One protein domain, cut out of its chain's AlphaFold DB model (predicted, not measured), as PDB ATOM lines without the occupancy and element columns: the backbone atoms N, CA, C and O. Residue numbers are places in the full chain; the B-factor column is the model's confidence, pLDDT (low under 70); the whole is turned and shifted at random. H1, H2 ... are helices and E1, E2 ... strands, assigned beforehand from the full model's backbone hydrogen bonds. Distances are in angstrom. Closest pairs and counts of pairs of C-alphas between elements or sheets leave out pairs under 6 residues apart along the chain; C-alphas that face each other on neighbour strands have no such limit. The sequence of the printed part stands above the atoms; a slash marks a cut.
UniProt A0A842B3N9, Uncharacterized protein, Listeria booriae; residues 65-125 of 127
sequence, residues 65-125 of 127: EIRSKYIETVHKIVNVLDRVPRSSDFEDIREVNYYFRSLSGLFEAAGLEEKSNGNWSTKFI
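This is residues 65 to 125 of the 127 residues of an uncharacterized protein of Listeria booriae (UniProt A0A842B3N9). A long helix, H1, crosses the short helix H3 in the core, with the short helix H2 at one end of the domain and a small hairpin of strands, E1 and E2, at the other. A long link, residues 82 to 92, folds back from the end of H1 to H2. The printed part has 61 residues with three named helices and two named strands, in the order H1 H2 H3 E1 E2; the sheet, E1 - E2, is antiparallel and the class is mostly helix. The whole is compact and rounded, with a radius of gyration of the C-alphas of 10.7 A and spans of 27 by 23 by 20 A.

H1, residues 65 to 81, and H2, residues 93 to 100, only just touch, with 3 pairs of C-alphas within 8 A, the closest those of Arg 67 and Tyr 99 at 6.6 A; they run opposite ways at a steep tilt of 66 degrees. With residues 70 to 74 alone H1 touches H3, residues 103 to 109, about perpendicular at 84 degrees; the closest C-alphas are those of Ile 71 and Leu 106, 6.9 A. H2 and H3 touch only at the corner by their link, the closest C-alphas being those of Phe 100 and Leu 106, 5.3 A. E1, residues 112 to 114, and E2, residues 120 to 124, form a hairpin, with N 113 and O 123 within hydrogen-bond range at 2.9 A. The closest C-alphas of H1 and E2 are those of Val 78 and Thr 122, 5.8 A. H2 is apart from both strands. In H1, H2 and H3 every O i to N i+4 pair is within hydrogen-bond range.

H1 begins at C-alpha 65 (-104.045, 407.898, -7.501) and is 23.5 A long; H2 is 10.3 A, H3 9.9 A, E1 6.5 A and E2 9.8 A. E2 ends at C-alpha 124 (-90.721, 392.083, -3.255).

The two C-alphas farthest apart, of Glu 65 and Asn 117, are 31.8 A apart. The printed part has no cut, the link H1 to H2 is long, and no printed residue is under 70 in pLDDT.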
ATOM      1  N   GLU A  65    -103.343 408.282  -8.736       87.88
ATOM      2  CA  GLU A  65    -104.045 407.898  -7.501       87.88
ATOM      3  C   GLU A  65    -104.651 406.487  -7.583       87.88
ATOM      4  O   GLU A  65    -104.529 405.690  -6.651       87.88
ATOM      5  N   ILE A  66    -105.253 406.141  -8.726       90.50
ATOM      6  CA  ILE A  66    -105.849 404.821  -8.965       90.50
ATOM      7  C   ILE A  66    -104.754 403.755  -9.051       90.50
ATOM      8  O   ILE A  66    -104.875 402.685  -8.451       90.50
ATOM      9  N   ARG A  67    -103.639 404.059  -9.728       91.88
ATOM     10  CA  ARG A  67    -102.471 403.172  -9.777       91.88
ATOM     11  C   ARG A  67    -101.940 402.883  -8.374       91.88
ATOM     12  O   ARG A  67    -101.752 401.719  -8.024       91.88
ATOM     13  N   SER A  68    -101.750 403.918  -7.557       92.62
ATOM     14  CA  SER A  68    -101.299 403.771  -6.171       92.62
ATOM     15  C   SER A  68    -102.258 402.915  -5.342       92.62
ATOM     16  O   SER A  68    -101.800 402.007  -4.652       92.62
ATOM     17  N   LYS A  69    -103.577 403.114  -5.474       93.75
ATOM     18  CA  LYS A  69    -104.600 402.293  -4.799       93.75
ATOM     19  C   LYS A  69    -104.471 400.805  -5.145       93.75
ATOM     20  O   LYS A  69    -104.580 399.943  -4.267       93.75
ATOM     21  N   TYR A  70    -104.245 400.475  -6.416       95.44
ATOM     22  CA  TYR A  70    -104.069 399.081  -6.826       95.44
ATOM     23  C   TYR A  70    -102.756 398.479  -6.327       95.44
ATOM     24  O   TYR A  70    -102.760 397.337  -5.870       95.44
ATOM     25  N   ILE A  71    -101.658 399.239  -6.348       95.38
ATOM     26  CA  ILE A  71    -100.372 398.800  -5.786       95.38
ATOM     27  C   ILE A  71    -100.508 398.521  -4.281       95.38
ATOM     28  O   ILE A  71    -100.099 397.461  -3.812       95.38
ATOM     29  N   GLU A  72    -101.164 399.410  -3.534       95.25
ATOM     30  CA  GLU A  72    -101.439 399.207  -2.107       95.25
ATOM     31  C   GLU A  72    -102.299 397.956  -1.869       95.25
ATOM     32  O   GLU A  72    -102.055 397.182  -0.942       95.25
ATOM     33  N   THR A  73    -103.278 397.705  -2.741       95.50
ATOM     34  CA  THR A  73    -104.109 396.495  -2.681       95.50
ATOM     35  C   THR A  73    -103.262 395.230  -2.847       95.50
ATOM     36  O   THR A  73    -103.443 394.273  -2.091       95.50
ATOM     37  N   VAL A  74    -102.306 395.227  -3.784       96.31
ATOM     38  CA  VAL A  74    -101.347 394.124  -3.954       96.31
ATOM     39  C   VAL A  74    -100.536 393.923  -2.677       96.31
ATOM     40  O   VAL A  74    -100.493 392.805  -2.162       96.31
ATOM     41  N   HIS A  75     -99.955 394.995  -2.130       95.38
ATOM     42  CA  HIS A  75     -99.176 394.941  -0.888       95.38
ATOM     43  C   HIS A  75     -99.998 394.387   0.272       95.38
ATOM     44  O   HIS A  75     -99.535 393.509   0.993       95.38
ATOM     45  N   LYS A  76    -101.250 394.827   0.422       95.69
ATOM     46  CA  LYS A  76    -102.157 394.331   1.458       95.69
ATOM     47  C   LYS A  76    -102.429 392.836   1.312       95.69
ATOM     48  O   LYS A  76    -102.376 392.115   2.302       95.69
ATOM     49  N   ILE A  77    -102.729 392.359   0.108       95.69
ATOM     50  CA  ILE A  77    -103.014 390.935  -0.120       95.69
ATOM     51  C   ILE A  77    -101.775 390.086   0.174       95.69
ATOM     52  O   ILE A  77    -101.893 389.073   0.857       95.69
ATOM     53  N   VAL A  78    -100.599 390.514  -0.276       96.19
ATOM     54  CA  VAL A  78     -99.347 389.786  -0.047       96.19
ATOM     55  C   VAL A  78     -98.989 389.767   1.438       96.19
ATOM     56  O   VAL A  78     -98.795 388.696   1.998       96.19
ATOM     57  N   ASN A  79     -99.006 390.921   2.106       94.62
ATOM     58  CA  ASN A  79     -98.562 391.031   3.496       94.62
ATOM     59  C   ASN A  79     -99.566 390.464   4.510       94.62
ATOM     60  O   ASN A  79     -99.170 390.018   5.582       94.62
ATOM     61  N   VAL A  80    -100.870 390.500   4.206       95.25
ATOM     62  CA  VAL A  80    -101.922 390.053   5.139       95.25
ATOM     63  C   VAL A  80    -102.389 388.632   4.841       95.25
ATOM     64  O   VAL A  80    -102.681 387.883   5.769       95.25
ATOM     65  N   LEU A  81    -102.508 388.262   3.563       94.00
ATOM     66  CA  LEU A  81    -103.050 386.963   3.149       94.00
ATOM     67  C   LEU A  81    -101.970 385.978   2.683       94.00
ATOM     68  O   LEU A  81    -102.325 384.853   2.332       94.00
ATOM     69  N   ASP A  82    -100.699 386.395   2.653       93.44
ATOM     70  CA  ASP A  82     -99.532 385.594   2.251       93.44
ATOM     71  C   ASP A  82     -99.741 384.850   0.924       93.44
ATOM     72  O   ASP A  82     -99.498 383.652   0.764       93.44
ATOM     73  N   ARG A  83    -100.280 385.574  -0.063       94.69
ATOM     74  CA  ARG A  83    -100.492 385.052  -1.414       94.69
ATOM     75  C   ARG A  83    -100.406 386.147  -2.460       94.69
ATOM     76  O   ARG A  83    -100.663 387.313  -2.187       94.69
ATOM     77  N   VAL A  84    -100.155 385.741  -3.698       95.50
ATOM     78  CA  VAL A  84    -100.255 386.635  -4.855       95.50
ATOM     79  C   VAL A  84    -101.737 386.953  -5.140       95.50
ATOM     80  O   VAL A  84    -102.583 386.042  -5.067       95.50
ATOM     81  N   PRO A  85    -102.082 388.214  -5.462       94.94
ATOM     82  CA  PRO A  85    -103.419 388.579  -5.913       94.94
ATOM     83  C   PRO A  85    -103.853 387.821  -7.173       94.94
ATOM     84  O   PRO A  85    -103.049 387.404  -8.003       94.94
ATOM     85  N   ARG A  86    -105.162 387.661  -7.332       94.00
ATOM     86  CA  ARG A  86    -105.829 387.053  -8.488       94.00
ATOM     87  C   ARG A  86    -106.773 388.072  -9.105       94.00
ATOM     88  O   ARG A  86    -107.161 389.034  -8.456       94.00
ATOM     89  N   SER A  87    -107.226 387.823 -10.331       92.50
ATOM     90  CA  SER A  87    -108.202 388.702 -10.992       92.50
ATOM     91  C   SER A  87    -109.480 388.919 -10.173       92.50
ATOM     92  O   SER A  87    -110.046 390.003 -10.222       92.50
ATOM     93  N   SER A  88    -109.905 387.920  -9.392       92.88
ATOM     94  CA  SER A  88    -111.075 387.990  -8.508       92.88
ATOM     95  C   SER A  88    -110.899 388.889  -7.282       92.88
ATOM     96  O   SER A  88    -111.878 389.137  -6.590       92.88
ATOM     97  N   ASP A  89    -109.677 389.331  -6.977       93.50
ATOM     98  CA  ASP A  89    -109.420 390.246  -5.858       93.50
ATOM     99  C   ASP A  89    -109.699 391.711  -6.214       93.50
ATOM    100  O   ASP A  89    -109.680 392.574  -5.338       93.50
ATOM    101  N   PHE A  90    -109.957 391.995  -7.492       92.94
ATOM    102  CA  PHE A  90    -110.233 393.332  -7.999       92.94
ATOM    103  C   PHE A  90    -111.687 393.413  -8.465       92.94
ATOM    104  O   PHE A  90    -112.172 392.514  -9.152       92.94
ATOM    105  N   GLU A  91    -112.373 394.501  -8.110       89.62
ATOM    106  CA  GLU A  91    -113.778 394.726  -8.486       89.62
ATOM    107  C   GLU A  91    -113.959 394.776 -10.008       89.62
ATOM    108  O   GLU A  91    -114.862 394.141 -10.552       89.62
ATOM    109  N   ASP A  92    -113.056 395.479 -10.698       89.50
ATOM    110  CA  ASP A  92    -112.997 395.503 -12.153       89.50
ATOM    111  C   ASP A  92    -111.573 395.257 -12.659       89.50
ATOM    112  O   ASP A  92    -110.715 396.139 -12.696       89.50
ATOM    113  N   ILE A  93    -111.331 394.032 -13.126       91.31
ATOM    114  CA  ILE A  93    -110.061 393.657 -13.755       91.31
ATOM    115  C   ILE A  93    -109.766 394.472 -15.027       91.31
ATOM    116  O   ILE A  93    -108.614 394.569 -15.450       91.31
ATOM    117  N   ARG A  94    -110.785 395.062 -15.666       91.25
ATOM    118  CA  ARG A  94    -110.595 395.897 -16.861       91.25
ATOM    119  C   ARG A  94    -109.996 397.250 -16.508       91.25
ATOM    120  O   ARG A  94    -109.203 397.750 -17.294       91.25
ATOM    121  N   GLU A  95    -110.321 397.800 -15.338       91.69
ATOM    122  CA  GLU A  95    -109.686 399.016 -14.821       91.69
ATOM    123  C   GLU A  95    -108.202 398.760 -14.520       91.69
ATOM    124  O   GLU A  95    -107.341 399.511 -14.974       91.69
ATOM    125  N   VAL A  96    -107.873 397.615 -13.908       93.38
ATOM    126  CA  VAL A  96    -106.472 397.185 -13.744       93.38
ATOM    127  C   VAL A  96    -105.756 397.100 -15.096       93.38
ATOM    128  O   VAL A  96    -104.679 397.667 -15.264       93.38
ATOM    129  N   ASN A  97    -106.354 396.440 -16.091       92.00
ATOM    130  CA  ASN A  97    -105.754 396.334 -17.424       92.00
ATOM    131  C   ASN A  97    -105.662 397.688 -18.146       92.00
ATOM    132  O   ASN A  97    -104.776 397.874 -18.976       92.00
ATOM    133  N   TYR A  98    -106.546 398.637 -17.847       91.88
ATOM    134  CA  TYR A  98    -106.486 399.979 -18.413       91.88
ATOM    135  C   TYR A  98    -105.262 400.748 -17.897       91.88
ATOM    136  O   TYR A  98    -104.505 401.287 -18.704       91.88
ATOM    137  N   TYR A  99    -105.005 400.712 -16.584       92.19
ATOM    138  CA  TYR A  99    -103.880 401.425 -15.963       92.19
ATOM    139  C   TYR A  99    -102.531 400.700 -16.067       92.19
ATOM    140  O   TYR A  99    -101.481 401.337 -16.166       92.19
ATOM    141  N   PHE A 100    -102.534 399.368 -16.051       92.69
ATOM    142  CA  PHE A 100    -101.312 398.560 -15.970       92.69
ATOM    143  C   PHE A 100    -101.064 397.689 -17.198       92.69
ATOM    144  O   PHE A 100    -100.090 396.939 -17.227       92.69
ATOM    145  N   ARG A 101    -101.926 397.770 -18.223       90.69
ATOM    146  CA  ARG A 101    -101.949 396.919 -19.436       90.69
ATOM    147  C   ARG A 101    -102.288 395.453 -19.167       90.69
ATOM    148  O   ARG A 101    -102.923 394.809 -19.997       90.69
ATOM    149  N   SER A 102    -101.868 394.923 -18.026       92.88
ATOM    150  CA  SER A 102    -102.123 393.563 -17.576       92.88
ATOM    151  C   SER A 102    -102.026 393.466 -16.055       92.88
ATOM    152  O   SER A 102    -101.456 394.336 -15.394       92.88
ATOM    153  N   LEU A 103    -102.518 392.356 -15.503       93.88
ATOM    154  CA  LEU A 103    -102.323 392.038 -14.092       93.88
ATOM    155  C   LEU A 103    -100.834 391.831 -13.741       93.88
ATOM    156  O   LEU A 103    -100.400 392.259 -12.679       93.88
ATOM    157  N   SER A 104    -100.039 391.256 -14.651       94.19
ATOM    158  CA  SER A 104     -98.581 391.159 -14.488       94.19
ATOM    159  C   SER A 104     -97.928 392.539 -14.400       94.19
ATOM    160  O   SER A 104     -97.117 392.770 -13.514       94.19
ATOM    161  N   GLY A 105     -98.357 393.493 -15.232       94.00
ATOM    162  CA  GLY A 105     -97.859 394.871 -15.179       94.00
ATOM    163  C   GLY A 105     -98.175 395.576 -13.855       94.00
ATOM    164  O   GLY A 105     -97.398 396.413 -13.400       94.00
ATOM    165  N   LEU A 106     -99.283 395.217 -13.194       95.56
ATOM    166  CA  LEU A 106     -99.570 395.672 -11.832       95.56
ATOM    167  C   LEU A 106     -98.588 395.058 -10.824       95.56
ATOM    168  O   LEU A 106     -98.123 395.754  -9.927       95.56
ATOM    169  N   PHE A 107     -98.255 393.777 -10.965       95.50
ATOM    170  CA  PHE A 107     -97.306 393.104 -10.077       95.50
ATOM    171  C   PHE A 107     -95.885 393.647 -10.223       95.50
ATOM    172  O   PHE A 107     -95.240 393.917  -9.211       95.50
ATOM    173  N   GLU A 108     -95.445 393.905 -11.454       94.44
ATOM    174  CA  GLU A 108     -94.192 394.607 -11.746       94.44
ATOM    175  C   GLU A 108     -94.174 395.990 -11.088       94.44
ATOM    176  O   GLU A 108     -93.236 396.326 -10.369       94.44
ATOM    177  N   ALA A 109     -95.239 396.776 -11.272       93.50
ATOM    178  CA  ALA A 109     -95.350 398.108 -10.681       93.50
ATOM    179  C   ALA A 109     -95.398 398.080  -9.144       93.50
ATOM    180  O   ALA A 109     -94.930 399.017  -8.498       93.50
ATOM    181  N   ALA A 110     -95.943 397.013  -8.554       94.31
ATOM    182  CA  ALA A 110     -95.936 396.785  -7.113       94.31
ATOM    183  C   ALA A 110     -94.588 396.257  -6.586       94.31
ATOM    184  O   ALA A 110     -94.403 396.194  -5.369       94.31
ATOM    185  N   GLY A 111     -93.661 395.896  -7.479       94.50
ATOM    186  CA  GLY A 111     -92.328 395.401  -7.151       94.50
ATOM    187  C   GLY A 111     -92.282 393.925  -6.760       94.50
ATOM    188  O   GLY A 111     -91.362 393.539  -6.042       94.50
ATOM    189  N   LEU A 112     -93.254 393.107  -7.174       94.06
ATOM    190  CA  LEU A 112     -93.236 391.664  -6.912       94.06
ATOM    191  C   LEU A 112     -92.138 390.965  -7.722       94.06
ATOM    192  O   LEU A 112     -91.840 391.347  -8.849       94.06
ATOM    193  N   GLU A 113     -91.551 389.914  -7.159       93.06
ATOM    194  CA  GLU A 113     -90.560 389.086  -7.850       93.06
ATOM    195  C   GLU A 113     -91.247 388.097  -8.811       93.06
ATOM    196  O   GLU A 113     -92.036 387.240  -8.392       93.06
ATOM    197  N   GLU A 114     -90.911 388.174 -10.101       93.94
ATOM    198  CA  GLU A 114     -91.261 387.151 -11.089       93.94
ATOM    199  C   GLU A 114     -90.239 386.006 -11.047       93.94
ATOM    200  O   GLU A 114     -89.029 386.204 -11.156       93.94
ATOM    201  N   LYS A 115     -90.723 384.773 -10.898       91.88
ATOM    202  CA  LYS A 115     -89.882 383.573 -10.899       91.88
ATOM    203  C   LYS A 115     -89.573 383.151 -12.332       91.88
ATOM    204  O   LYS A 115     -90.366 383.349 -13.245       91.88
ATOM    205  N   SER A 116     -88.484 382.406 -12.512       87.44
ATOM    206  CA  SER A 116     -88.063 381.868 -13.819       87.44
ATOM    207  C   SER A 116     -89.090 380.967 -14.522       87.44
ATOM    208  O   SER A 116     -88.966 380.710 -15.716       87.44
ATOM    209  N   ASN A 117     -90.097 380.473 -13.798       89.31
ATOM    210  CA  ASN A 117     -91.197 379.678 -14.344       89.31
ATOM    211  C   ASN A 117     -92.434 380.513 -14.735       89.31
ATOM    212  O   ASN A 117     -93.476 379.923 -15.021       89.31
ATOM    213  N   GLY A 118     -92.344 381.847 -14.706       85.69
ATOM    214  CA  GLY A 118     -93.428 382.781 -15.034       85.69
ATOM    215  C   GLY A 118     -94.474 382.970 -13.930       85.69
ATOM    216  O   GLY A 118     -95.482 383.638 -14.143       85.69
ATOM    217  N   ASN A 119     -94.281 382.368 -12.750       90.81
ATOM    218  CA  ASN A 119     -95.145 382.607 -11.593       90.81
ATOM    219  C   ASN A 119     -94.596 383.728 -10.715       90.81
ATOM    220  O   ASN A 119     -93.388 383.886 -10.567       90.81
ATOM    221  N   TRP A 120     -95.490 384.423 -10.024       93.62
ATOM    222  CA  TRP A 120     -95.123 385.490  -9.100       93.62
ATOM    223  C   TRP A 120     -94.832 384.955  -7.693       93.62
ATOM    224  O   TRP A 120     -95.392 383.948  -7.239       93.62
ATOM    225  N   SER A 121     -93.896 385.607  -7.016       91.31
ATOM    226  CA  SER A 121     -93.534 385.391  -5.616       91.31
ATOM    227  C   SER A 121     -94.375 386.280  -4.699       91.31
ATOM    228  O   SER A 121     -94.912 387.288  -5.142       91.31
ATOM    229  N   THR A 122     -94.462 385.938  -3.412       92.94
ATOM    230  CA  THR A 122     -94.922 386.875  -2.368       92.94
ATOM    231  C   THR A 122     -93.799 387.798  -1.886       92.94
ATOM    232  O   THR A 122     -94.028 388.638  -1.029       92.94
ATOM    233  N   LYS A 123     -92.587 387.655  -2.434       90.94
ATOM    234  CA  LYS A 123     -91.446 388.525  -2.149       90.94
ATOM    235  C   LYS A 123     -91.440 389.748  -3.053       90.94
ATOM    236  O   LYS A 123     -91.765 389.644  -4.240       90.94
ATOM    237  N   PHE A 124     -90.992 390.868  -2.501       91.50
ATOM    238  CA  PHE A 124     -90.721 392.083  -3.255       91.50
ATOM    239  C   PHE A 124     -89.241 392.151  -3.648       91.50
ATOM    240  O   PHE A 124     -88.373 391.732  -2.892       91.50
ATOM    241  N   ILE A 125     -88.938 392.691  -4.831       84.75
ATOM    242  CA  ILE A 125     -87.570 392.775  -5.385       84.75
ATOM    243  C   ILE A 125     -86.641 393.655  -4.516       84.75
ATOM    244  O   ILE A 125     -85.421 393.551  -4.612       84.75
TER     245      ILE A 125